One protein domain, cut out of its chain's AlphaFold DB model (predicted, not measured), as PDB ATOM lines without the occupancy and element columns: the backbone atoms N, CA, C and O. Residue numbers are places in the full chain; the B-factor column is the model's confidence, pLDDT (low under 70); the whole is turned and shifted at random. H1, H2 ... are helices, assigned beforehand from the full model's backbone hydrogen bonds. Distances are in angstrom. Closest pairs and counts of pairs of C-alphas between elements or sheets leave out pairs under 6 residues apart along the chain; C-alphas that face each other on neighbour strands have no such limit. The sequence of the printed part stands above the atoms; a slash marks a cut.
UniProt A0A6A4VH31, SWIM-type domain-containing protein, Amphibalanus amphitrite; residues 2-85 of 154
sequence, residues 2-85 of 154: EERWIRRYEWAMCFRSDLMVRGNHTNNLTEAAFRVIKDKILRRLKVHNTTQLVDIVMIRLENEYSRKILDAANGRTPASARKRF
ATOM      1  N   GLU A   2     183.080   6.726   0.073       70.06
ATOM      2  CA  GLU A   2     184.011   6.505  -1.051       70.06
ATOM      3  C   GLU A   2     183.655   5.320  -1.970       70.06
ATOM      4  O   GLU A   2     183.505   5.486  -3.177       70.06
ATOM      5  N   GLU A   3     183.382   4.137  -1.408       79.00
ATOM      6  CA  GLU A   3     182.980   2.946  -2.184       79.00
ATOM      7  C   GLU A   3     181.740   3.169  -3.065       79.00
ATOM      8  O   GLU A   3     181.661   2.687  -4.197       79.00
ATOM      9  N   ARG A   4     180.758   3.929  -2.564       77.38
ATOM     10  CA  ARG A   4     179.508   4.201  -3.292       77.38
ATOM     11  C   ARG A   4     179.733   5.206  -4.427       77.38
ATOM     12  O   ARG A   4     179.053   5.126  -5.450       77.38
ATOM     13  N   TRP A   5     180.691   6.120  -4.250       84.69
ATOM     14  CA  TRP A   5     181.108   7.085  -5.267       84.69
ATOM     15  C   TRP A   5     181.905   6.432  -6.400       84.69
ATOM     16  O   TRP A   5     181.701   6.784  -7.562       84.69
ATOM     17  N   ILE A   6     182.760   5.451  -6.094       91.19
ATOM     18  CA  ILE A   6     183.504   4.675  -7.100       91.19
ATOM     19  C   ILE A   6     182.531   3.911  -8.010       91.19
ATOM     20  O   ILE A   6     182.631   3.984  -9.233       91.19
ATOM     21  N   ARG A   7     181.508   3.275  -7.426       87.44
ATOM     22  CA  ARG A   7     180.480   2.507  -8.156       87.44
ATOM     23  C   ARG A   7     179.368   3.357  -8.781       87.44
ATOM     24  O   ARG A   7     178.347   2.819  -9.205       87.44
ATOM     25  N   ARG A   8     179.525   4.685  -8.860       89.44
ATOM     26  CA  ARG A   8     178.491   5.594  -9.400       89.44
ATOM     27  C   ARG A   8     178.040   5.254 -10.816       89.44
ATOM     28  O   ARG A   8     176.879   5.472 -11.136       89.44
ATOM     29  N   TYR A   9     178.916   4.674 -11.630       84.50
ATOM     30  CA  TYR A   9     178.608   4.249 -12.996       84.50
ATOM     31  C   TYR A   9     177.532   3.152 -13.065       84.50
ATOM     32  O   TYR A   9     176.812   3.062 -14.052       84.50
ATOM     33  N   GLU A  10     177.356   2.361 -12.002       81.31
ATOM     34  CA  GLU A  10     176.373   1.271 -11.964       81.31
ATOM     35  C   GLU A  10     174.941   1.772 -11.685       81.31
ATOM     36  O   GLU A  10     173.947   1.221 -12.173       81.31
ATOM     37  N   TRP A  11     174.808   2.840 -10.896       75.94
ATOM     38  CA  TRP A  11     173.511   3.313 -10.400       75.94
ATOM     39  C   TRP A  11     173.117   4.705 -10.894       75.94
ATOM     40  O   TRP A  11     171.921   4.986 -10.989       75.94
ATOM     41  N   ALA A  12     174.071   5.577 -11.230       84.00
ATOM     42  CA  ALA A  12     173.760   6.929 -11.665       84.00
ATOM     43  C   ALA A  12     173.273   6.946 -13.117       84.00
ATOM     44  O   ALA A  12     173.892   6.430 -14.046       84.00
ATOM     45  N   MET A  13     172.133   7.597 -13.301       75.25
ATOM     46  CA  MET A  13     171.372   7.607 -14.547       75.25
ATOM     47  C   MET A  13     172.118   8.258 -15.710       75.25
ATOM     48  O   MET A  13     171.921   7.873 -16.858       75.25
ATOM     49  N   CYS A  14     172.989   9.222 -15.408       78.81
ATOM     50  CA  CYS A  14     173.805   9.919 -16.397       78.81
ATOM     51  C   CYS A  14     174.826   9.012 -17.101       78.81
ATOM     52  O   CYS A  14     175.250   9.362 -18.195       78.81
ATOM     53  N   PHE A  15     175.173   7.853 -16.528       81.94
ATOM     54  CA  PHE A  15     176.101   6.886 -17.126       81.94
ATOM     55  C   PHE A  15     175.396   5.729 -17.852       81.94
ATOM     56  O   PHE A  15     176.045   4.782 -18.277       81.94
ATOM     57  N   ARG A  16     174.065   5.785 -18.009       76.31
ATOM     58  CA  ARG A  16     173.257   4.743 -18.674       76.31
ATOM     59  C   ARG A  16     172.901   5.090 -20.124       76.31
ATOM     60  O   ARG A  16     171.909   4.577 -20.636       76.31
ATOM     61  N   SER A  17     173.666   5.976 -20.765       69.75
ATOM     62  CA  SER A  17     173.429   6.420 -22.149       69.75
ATOM     63  C   SER A  17     173.416   5.272 -23.153       69.75
ATOM     64  O   SER A  17     172.689   5.345 -24.137       69.75
ATOM     65  N   ASP A  18     174.171   4.214 -22.862       72.81
ATOM     66  CA  ASP A  18     174.416   3.112 -23.795       72.81
ATOM     67  C   ASP A  18     173.397   1.970 -23.626       72.81
ATOM     68  O   ASP A  18     173.422   0.983 -24.357       72.81
ATOM     69  N   LEU A  19     172.475   2.088 -22.662       74.44
ATOM     70  CA  LEU A  19     171.421   1.105 -22.428       74.44
ATOM     71  C   LEU A  19     170.144   1.495 -23.181       74.44
ATOM     72  O   LEU A  19     169.635   2.608 -23.037       74.44
ATOM     73  N   MET A  20     169.544   0.540 -23.896       71.38
ATOM     74  CA  MET A  20     168.233   0.697 -24.548       71.38
ATOM     75  C   MET A  20     167.080   0.644 -23.537       71.38
ATOM     76  O   MET A  20     166.239  -0.252 -23.535       71.38
ATOM     77  N   VAL A  21     167.035   1.620 -22.635       73.00
ATOM     78  CA  VAL A  21     166.027   1.687 -21.573       73.00
ATOM     79  C   VAL A  21     164.652   2.144 -22.072       73.00
ATOM     80  O   VAL A  21     163.672   1.952 -21.362       73.00
ATOM     81  N   ARG A  22     164.532   2.761 -23.261       72.75
ATOM     82  CA  ARG A  22     163.282   3.371 -23.785       72.75
ATOM     83  C   ARG A  22     162.592   4.322 -22.786       72.75
ATOM     84  O   ARG A  22     161.367   4.439 -22.745       72.75
ATOM     85  N   GLY A  23     163.382   4.968 -21.920       67.31
ATOM     86  CA  GLY A  23     162.893   5.795 -20.803       67.31
ATOM     87  C   GLY A  23     162.305   5.008 -19.618       67.31
ATOM     88  O   GLY A  23     161.719   5.600 -18.709       67.31
ATOM     89  N   ASN A  24     162.444   3.682 -19.607       72.50
ATOM     90  CA  ASN A  24     162.035   2.810 -18.516       72.50
ATOM     91  C   ASN A  24     163.232   2.489 -17.619       72.50
ATOM     92  O   ASN A  24     164.233   1.908 -18.027       72.50
ATOM     93  N   HIS A  25     163.111   2.853 -16.356       70.69
ATOM     94  CA  HIS A  25     164.068   2.529 -15.318       70.69
ATOM     95  C   HIS A  25     163.353   1.566 -14.397       70.69
ATOM     96  O   HIS A  25     162.642   2.046 -13.525       70.69
ATOM     97  N   THR A  26     163.459   0.261 -14.697       62.44
ATOM     98  CA  THR A  26     162.854  -0.921 -14.032       62.44
ATOM     99  C   THR A  26     161.714  -0.634 -13.051       62.44
ATOM    100  O   THR A  26     160.568  -0.984 -13.328       62.44
ATOM    101  N   ASN A  27     162.001   0.046 -11.941       72.19
ATOM    102  CA  ASN A  27     161.014   0.521 -10.980       72.19
ATOM    103  C   ASN A  27     159.807   1.265 -11.596       72.19
ATOM    104  O   ASN A  27     158.673   0.995 -11.217       72.19
ATOM    105  N   ASN A  28     159.997   2.162 -12.570       79.25
ATOM    106  CA  ASN A  28     158.888   2.958 -13.112       79.25
ATOM    107  C   ASN A  28     157.854   2.118 -13.884       79.25
ATOM    108  O   ASN A  28     156.656   2.391 -13.798       79.25
ATOM    109  N   LEU A  29     158.296   1.086 -14.606       79.88
ATOM    110  CA  LEU A  29     157.415   0.183 -15.342       79.88
ATOM    111  C   LEU A  29     156.664  -0.733 -14.376       79.88
ATOM    112  O   LEU A  29     155.448  -0.880 -14.491       79.88
ATOM    113  N   THR A  30     157.373  -1.293 -13.394       83.56
ATOM    114  CA  THR A  30     156.780  -2.131 -12.351       83.56
ATOM    115  C   THR A  30     155.744  -1.349 -11.545       83.56
ATOM    116  O   THR A  30     154.604  -1.793 -11.418       83.56
ATOM    117  N   GLU A  31     156.078  -0.151 -11.061       86.62
ATOM    118  CA  GLU A  31     155.139   0.706 -10.332       86.62
ATOM    119  C   GLU A  31     153.925   1.093 -11.181       86.62
ATOM    120  O   GLU A  31     152.795   1.068 -10.683       86.62
ATOM    121  N   ALA A  32     154.122   1.418 -12.463       85.06
ATOM    122  CA  ALA A  32     153.025   1.724 -13.376       85.06
ATOM    123  C   ALA A  32     152.104   0.512 -13.592       85.06
ATOM    124  O   ALA A  32     150.881   0.657 -13.519       85.06
ATOM    125  N   ALA A  33     152.667  -0.684 -13.789       86.25
ATOM    126  CA  ALA A  33     151.906  -1.922 -13.944       86.25
ATOM    127  C   ALA A  33     151.100  -2.246 -12.677       86.25
ATOM    128  O   ALA A  33     149.885  -2.454 -12.737       86.25
ATOM    129  N   PHE A  34     151.736  -2.183 -11.504       87.75
ATOM    130  CA  PHE A  34     151.050  -2.394 -10.230       87.75
ATOM    131  C   PHE A  34     149.985  -1.337  -9.953       87.75
ATOM    132  O   PHE A  34     148.969  -1.652  -9.334       87.75
ATOM    133  N   ARG A  35     150.168  -0.096 -10.413       89.12
ATOM    134  CA  ARG A  35     149.140   0.942 -10.299       89.12
ATOM    135  C   ARG A  35     147.887   0.573 -11.089       89.12
ATOM    136  O   ARG A  35     146.793   0.716 -10.558       89.12
ATOM    137  N   VAL A  36     148.022   0.032 -12.304       88.56
ATOM    138  CA  VAL A  36     146.873  -0.470 -13.081       88.56
ATOM    139  C   VAL A  36     146.170  -1.602 -12.335       88.56
ATOM    140  O   VAL A  36     144.951  -1.553 -12.172       88.56
ATOM    141  N   ILE A  37     146.925  -2.575 -11.818       88.44
ATOM    142  CA  ILE A  37     146.357  -3.689 -11.046       88.44
ATOM    143  C   ILE A  37     145.579  -3.159  -9.833       88.44
ATOM    144  O   ILE A  37     144.411  -3.497  -9.654       88.44
ATOM    145  N   LYS A  38     146.177  -2.278  -9.028       87.44
ATOM    146  CA  LYS A  38     145.537  -1.740  -7.818       87.44
ATOM    147  C   LYS A  38     144.327  -0.862  -8.137       87.44
ATOM    148  O   LYS A  38     143.272  -1.047  -7.534       87.44
ATOM    149  N   ASP A  39     144.460   0.077  -9.070       88.88
ATOM    150  CA  ASP A  39     143.467   1.134  -9.284       88.88
ATOM    151  C   ASP A  39     142.353   0.728 -10.254       88.88
ATOM    152  O   ASP A  39     141.207   1.136 -10.073       88.88
ATOM    153  N   LYS A  40     142.660  -0.070 -11.283       86.88
ATOM    154  CA  LYS A  40     141.697  -0.437 -12.337       86.88
ATOM    155  C   LYS A  40     141.108  -1.825 -12.131       86.88
ATOM    156  O   LYS A  40     139.891  -1.983 -12.226       86.88
ATOM    157  N   ILE A  41     141.953  -2.808 -11.820       88.81
ATOM    158  CA  ILE A  41     141.539  -4.216 -11.729       88.81
ATOM    159  C   ILE A  41     140.919  -4.489 -10.357       88.81
ATOM    160  O   ILE A  41     139.732  -4.810 -10.242       88.81
ATOM    161  N   LEU A  42     141.695  -4.253  -9.298       87.69
ATOM    162  CA  LEU A  42     141.261  -4.440  -7.915       87.69
ATOM    163  C   LEU A  42     140.393  -3.284  -7.411       87.69
ATOM    164  O   LEU A  42     139.671  -3.460  -6.436       87.69
ATOM    165  N   ARG A  43     140.440  -2.109  -8.058       85.19
ATOM    166  CA  ARG A  43     139.715  -0.887  -7.648       85.19
ATOM    167  C   ARG A  43     139.948  -0.511  -6.178       85.19
ATOM    168  O   ARG A  43     139.045  -0.024  -5.507       85.19
ATOM    169  N   ARG A  44     141.155  -0.779  -5.670       79.81
ATOM    170  CA  ARG A  44     141.548  -0.620  -4.256       79.81
ATOM    171  C   ARG A  44     140.661  -1.382  -3.262       79.81
ATOM    172  O   ARG A  44     140.655  -1.054  -2.078       79.81
ATOM    173  N   LEU A  45     139.940  -2.405  -3.719       78.00
ATOM    174  CA  LEU A  45     139.159  -3.273  -2.848       78.00
ATOM    175  C   LEU A  45     140.094  -4.164  -2.032       78.00
ATOM    176  O   LEU A  45     141.056  -4.732  -2.556       78.00
ATOM    177  N   LYS A  46     139.776  -4.322  -0.746       73.38
ATOM    178  CA  LYS A  46     140.385  -5.356   0.084       73.38
ATOM    179  C   LYS A  46     139.706  -6.673  -0.276       73.38
ATOM    180  O   LYS A  46     138.560  -6.901   0.089       73.38
ATOM    181  N   VAL A  47     140.383  -7.505  -1.057       71.75
ATOM    182  CA  VAL A  47     139.863  -8.830  -1.399       71.75
ATOM    183  C   VAL A  47     140.047  -9.744  -0.187       71.75
ATOM    184  O   VAL A  47     141.126  -9.775   0.403       71.75
ATOM    185  N   HIS A  48     138.984 -10.439   0.221       66.25
ATOM    186  CA  HIS A  48     138.947 -11.163   1.497       66.25
ATOM    187  C   HIS A  48     139.394 -12.630   1.392       66.25
ATOM    188  O   HIS A  48     139.726 -13.226   2.413       66.25
ATOM    189  N   ASN A  49     139.439 -13.214   0.186       85.25
ATOM    190  CA  ASN A  49     139.958 -14.564  -0.052       85.25
ATOM    191  C   ASN A  49     140.648 -14.702  -1.425       85.25
ATOM    192  O   ASN A  49     140.411 -13.920  -2.344       85.25
ATOM    193  N   THR A  50     141.511 -15.712  -1.562       86.75
ATOM    194  CA  THR A  50     142.314 -15.943  -2.774       86.75
ATOM    195  C   THR A  50     141.460 -16.260  -4.002       86.75
ATOM    196  O   THR A  50     141.782 -15.805  -5.095       86.75
ATOM    197  N   THR A  51     140.344 -16.974  -3.844       87.56
ATOM    198  CA  THR A  51     139.454 -17.339  -4.958       87.56
ATOM    199  C   THR A  51     138.839 -16.105  -5.619       87.56
ATOM    200  O   THR A  51     138.871 -15.979  -6.839       87.56
ATOM    201  N   GLN A  52     138.361 -15.146  -4.820       84.75
ATOM    202  CA  GLN A  52     137.867 -13.858  -5.314       84.75
ATOM    203  C   GLN A  52     138.963 -13.057  -6.013       84.75
ATOM    204  O   GLN A  52     138.687 -12.350  -6.978       84.75
ATOM    205  N   LEU A  53     140.208 -13.143  -5.535       86.38
ATOM    206  CA  LEU A  53     141.323 -12.445  -6.168       86.38
ATOM    207  C   LEU A  53     141.596 -13.015  -7.560       86.38
ATOM    208  O   LEU A  53     141.738 -12.244  -8.504       86.38
ATOM    209  N   VAL A  54     141.639 -14.344  -7.684       88.50
ATOM    210  CA  VAL A  54     141.829 -15.024  -8.971       88.50
ATOM    211  C   VAL A  54     140.699 -14.666  -9.930       88.50
ATOM    212  O   VAL A  54     140.981 -14.240 -11.042       88.50
ATOM    213  N   ASP A  55     139.445 -14.743  -9.486       87.69
ATOM    214  CA  ASP A  55     138.278 -14.396 -10.305       87.69
ATOM    215  C   ASP A  55     138.335 -12.943 -10.816       87.69
ATOM    216  O   ASP A  55     138.230 -12.673 -12.015       87.69
ATOM    217  N   ILE A  56     138.626 -11.995  -9.917       85.94
ATOM    218  CA  ILE A  56     138.779 -10.579 -10.262       85.94
ATOM    219  C   ILE A  56     139.922 -10.369 -11.254       85.94
ATOM    220  O   ILE A  56     139.768  -9.586 -12.193       85.94
ATOM    221  N   VAL A  57     141.071 -11.012 -11.043       86.38
ATOM    222  CA  VAL A  57     142.221 -10.869 -11.937       86.38
ATOM    223  C   VAL A  57     141.887 -11.457 -13.300       86.38
ATOM    224  O   VAL A  57     142.010 -10.733 -14.277       86.38
ATOM    225  N   MET A  58     141.396 -12.692 -13.386       88.12
ATOM    226  CA  MET A  58     141.106 -13.332 -14.672       88.12
ATOM    227  C   MET A  58     140.068 -12.539 -15.472       88.12
ATOM    228  O   MET A  58     140.331 -12.158 -16.606       88.12
ATOM    229  N   ILE A  59     138.940 -12.166 -14.860       88.81
ATOM    230  CA  ILE A  59     137.853 -11.490 -15.580       88.81
ATOM    231  C   ILE A  59     138.178 -10.016 -15.842       88.81
ATOM    232  O   ILE A  59     137.988  -9.508 -16.949       88.81
ATOM    233  N   ARG A  60     138.604  -9.257 -14.825       89.06
ATOM    234  CA  ARG A  60     138.728  -7.797 -14.974       89.06
ATOM    235  C   ARG A  60     140.009  -7.387 -15.681       89.06
ATOM    236  O   ARG A  60     139.980  -6.366 -16.366       89.06
ATOM    237  N   LEU A  61     141.105  -8.135 -15.518       89.19
ATOM    238  CA  LEU A  61     142.342  -7.871 -16.254       89.19
ATOM    239  C   LEU A  61     142.101  -8.074 -17.746       89.19
ATOM    240  O   LEU A  61     142.346  -7.149 -18.514       89.19
ATOM    241  N   GLU A  62     141.545  -9.222 -18.135       90.69
ATOM    242  CA  GLU A  62     141.230  -9.525 -19.532       90.69
ATOM    243  C   GLU A  62     140.331  -8.444 -20.139       90.69
ATOM    244  O   GLU A  62     140.711  -7.791 -21.106       90.69
ATOM    245  N   ASN A  63     139.200  -8.141 -19.493       91.38
ATOM    246  CA  ASN A  63     138.284  -7.105 -19.969       91.38
ATOM    247  C   ASN A  63     138.933  -5.717 -20.101       91.38
ATOM    248  O   ASN A  63     138.568  -4.940 -20.984       91.38
ATOM    249  N   GLU A  64     139.860  -5.359 -19.209       90.56
ATOM    250  CA  GLU A  64     140.572  -4.082 -19.269       90.56
ATOM    251  C   GLU A  64     141.534  -4.016 -20.457       90.56
ATOM    252  O   GLU A  64     141.587  -2.991 -21.139       90.56
ATOM    253  N   TYR A  65     142.290  -5.082 -20.715       90.94
ATOM    254  CA  TYR A  65     143.234  -5.113 -21.830       90.94
ATOM    255  C   TYR A  65     142.532  -5.295 -23.176       90.94
ATOM    256  O   TYR A  65     142.880  -4.579 -24.112       90.94
ATOM    257  N   SER A  66     141.486  -6.118 -23.258       93.62
ATOM    258  CA  SER A  66     140.646  -6.234 -24.456       93.62
ATOM    259  C   SER A  66     140.039  -4.885 -24.839       93.62
ATOM    260  O   SER A  66     140.143  -4.472 -25.992       93.62
ATOM    261  N   ARG A  67     139.504  -4.121 -23.871       91.81
ATOM    262  CA  ARG A  67     139.033  -2.749 -24.129       91.81
ATOM    263  C   ARG A  67     140.144  -1.833 -24.633       91.81
ATOM    264  O   ARG A  67     139.920  -1.119 -25.599       91.81
ATOM    265  N   LYS A  68     141.339  -1.868 -24.035       89.62
ATOM    266  CA  LYS A  68     142.473  -1.040 -24.486       89.62
ATOM    267  C   LYS A  68     142.930  -1.375 -25.903       89.62
ATOM    268  O   LYS A  68     143.254  -0.457 -26.649       89.62
ATOM    269  N   ILE A  69     142.960  -2.656 -26.263       91.38
ATOM    270  CA  ILE A  69     143.309  -3.106 -27.616       91.38
ATOM    271  C   ILE A  69     142.249  -2.619 -28.607       91.38
ATOM    272  O   ILE A  69     142.598  -2.013 -29.615       91.38
ATOM    273  N   LEU A  70     140.964  -2.799 -28.286       93.88
ATOM    274  CA  LEU A  70     139.864  -2.296 -29.110       93.88
ATOM    275  C   LEU A  70     139.891  -0.770 -29.236       93.88
ATOM    276  O   LEU A  70     139.661  -0.240 -30.318       93.88
ATOM    277  N   ASP A  71     140.181  -0.046 -28.158       91.00
ATOM    278  CA  ASP A  71     140.315   1.408 -28.197       91.00
ATOM    279  C   ASP A  71     141.485   1.836 -29.082       91.00
ATOM    280  O   ASP A  71     141.335   2.769 -29.865       91.00
ATOM    281  N   ALA A  72     142.622   1.141 -29.013       87.69
ATOM    282  CA  ALA A  72     143.764   1.409 -29.880       87.69
ATOM    283  C   ALA A  72     143.434   1.152 -31.360       87.69
ATOM    284  O   ALA A  72     143.677   2.030 -32.186       87.69
ATOM    285  N   ALA A  73     142.820   0.007 -31.673       89.62
ATOM    286  CA  ALA A  73     142.405  -0.359 -33.029       89.62
ATOM    287  C   ALA A  73     141.388   0.633 -33.617       89.62
ATOM    288  O   ALA A  73     141.476   0.998 -34.782       89.62
ATOM    289  N   ASN A  74     140.471   1.143 -32.790       91.19
ATOM    290  CA  ASN A  74     139.482   2.148 -33.194       91.19
ATOM    291  C   ASN A  74     140.007   3.597 -33.116       91.19
ATOM    292  O   ASN A  74     139.216   4.541 -33.118       91.19
ATOM    293  N   GLY A  75     141.318   3.811 -32.956       85.12
ATOM    294  CA  GLY A  75     141.913   5.150 -32.886       85.12
ATOM    295  C   GLY A  75     141.558   5.960 -31.630       85.12
ATOM    296  O   GLY A  75     141.947   7.122 -31.510       85.12
ATOM    297  N   ARG A  76     140.888   5.361 -30.637       88.12
ATOM    298  CA  ARG A  76     140.517   5.966 -29.340       88.12
ATOM    299  C   ARG A  76     141.661   5.936 -28.324       88.12
ATOM    300  O   ARG A  76     141.448   5.844 -27.115       88.12
ATOM    301  N   THR A  77     142.897   6.029 -28.801       85.06
ATOM    302  CA  THR A  77     144.073   6.045 -27.932       85.06
ATOM    303  C   THR A  77     144.100   7.347 -27.118       85.06
ATOM    304  O   THR A  77     144.008   8.430 -27.702       85.06
ATOM    305  N   PRO A  78     144.270   7.293 -25.779       84.94
ATOM    306  CA  PRO A  78     144.350   8.492 -24.950       84.94
ATOM    307  C   PRO A  78     145.423   9.464 -25.445       84.94
ATOM    308  O   PRO A  78     146.516   9.046 -25.832       84.94
ATOM    309  N   ALA A  79     145.160  10.771 -25.355       84.44
ATOM    310  CA  ALA A  79     146.079  11.804 -25.844       84.44
ATOM    311  C   ALA A  79     147.501  11.680 -25.261       84.44
ATOM    312  O   ALA A  79     148.482  11.922 -25.962       84.44
ATOM    313  N   SER A  80     147.618  11.257 -23.998       82.00
ATOM    314  CA  SER A  80     148.900  11.012 -23.329       82.00
ATOM    315  C   SER A  80     149.686   9.851 -23.947       82.00
ATOM    316  O   SER A  80     150.896   9.967 -24.128       82.00
ATOM    317  N   ALA A  81     149.011   8.756 -24.304       82.31
ATOM    318  CA  ALA A  81     149.622   7.618 -24.979       82.31
ATOM    319  C   ALA A  81     149.982   7.979 -26.426       82.31
ATOM    320  O   ALA A  81     151.120   7.765 -26.836       82.31
ATOM    321  N   ARG A  82     149.074   8.640 -27.155       82.94
ATOM    322  CA  ARG A  82     149.326   9.102 -28.527       82.94
ATOM    323  C   ARG A  82     150.547  10.017 -28.596       82.94
ATOM    324  O   ARG A  82     151.434   9.782 -29.398       82.94
ATOM    325  N   LYS A  83     150.659  11.001 -27.699       80.81
ATOM    326  CA  LYS A  83     151.818  11.908 -27.654       80.81
ATOM    327  C   LYS A  83     153.139  11.187 -27.353       80.81
ATOM    328  O   LYS A  83     154.191  11.650 -27.781       80.81
ATOM    329  N   ARG A  84     153.097  10.088 -26.590       81.00
ATOM    330  CA  ARG A  84     154.287   9.317 -26.202       81.00
ATOM    331  C   ARG A  84     154.739   8.341 -27.288       81.00
ATOM    332  O   ARG A  84     155.941   8.169 -27.458       81.00
ATOM    333  N   PHE A  85     153.799   7.683 -27.962       83.19
ATOM    334  CA  PHE A  85     154.091   6.572 -28.873       83.19
ATOM    335  C   PHE A  85     153.927   6.922 -30.355       83.19
ATOM    336  O   PHE A  85     154.528   6.269 -31.196       83.19
TER     337      PHE A  85
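Overview. This is residues 2 to 85 of the 154 residues of the protein "SWIM-type domain-containing protein" of Amphibalanus amphitrite (UniProt A0A6A4VH31). Two long helices, H3 and H4, make a T, the last residues of H3 meeting the middle of H4. Beyond the other end of H3 a tail sticks out, residues 2 to 12, with short H1 and H2, and 14 to 24; short H5 follows H4 past its far end. The printed part has 84 residues with five named helices, H1 to H5, and no named strand: all helix, extended, radius of gyration of the C-alphas 18.6 A, flat, spanning 50 by 38 by 16 A.

Arrangement. H1, residues 2 to 6, and H2, residues 8 to 11, meet only through their link. H3, residues 27 to 41, touches H4, residues 50 to 73, about perpendicular at 76 degrees; H3 touches with residues 37 to 41 alone and H4 with residues 56 to 64 alone, and the closest C-alphas, of Ile 41 and Arg 60, are 5.6 A apart. H5, residues 79 to 85, is apart from H3 and H4. Every O i to N i+4 pair is within hydrogen-bond range in H1, H3 and H5, and 19 of 20 in H4; H2 is too short for one.

Along the chain. H1 begins at C-alpha 2 (184.011, 6.505, -1.051). H3 is 20.1 A long and H4 34.0 A. H5 ends at C-alpha 85 (154.091, 6.572, -28.873).

Size, cuts and confidence. The C-alphas farthest apart, of Glu 2 and Asn 74, are 55.1 A apart. The printed part has no cut; the link H2 to H3 is long. Residues 17, 23, 26 and 48 have pLDDT under 70.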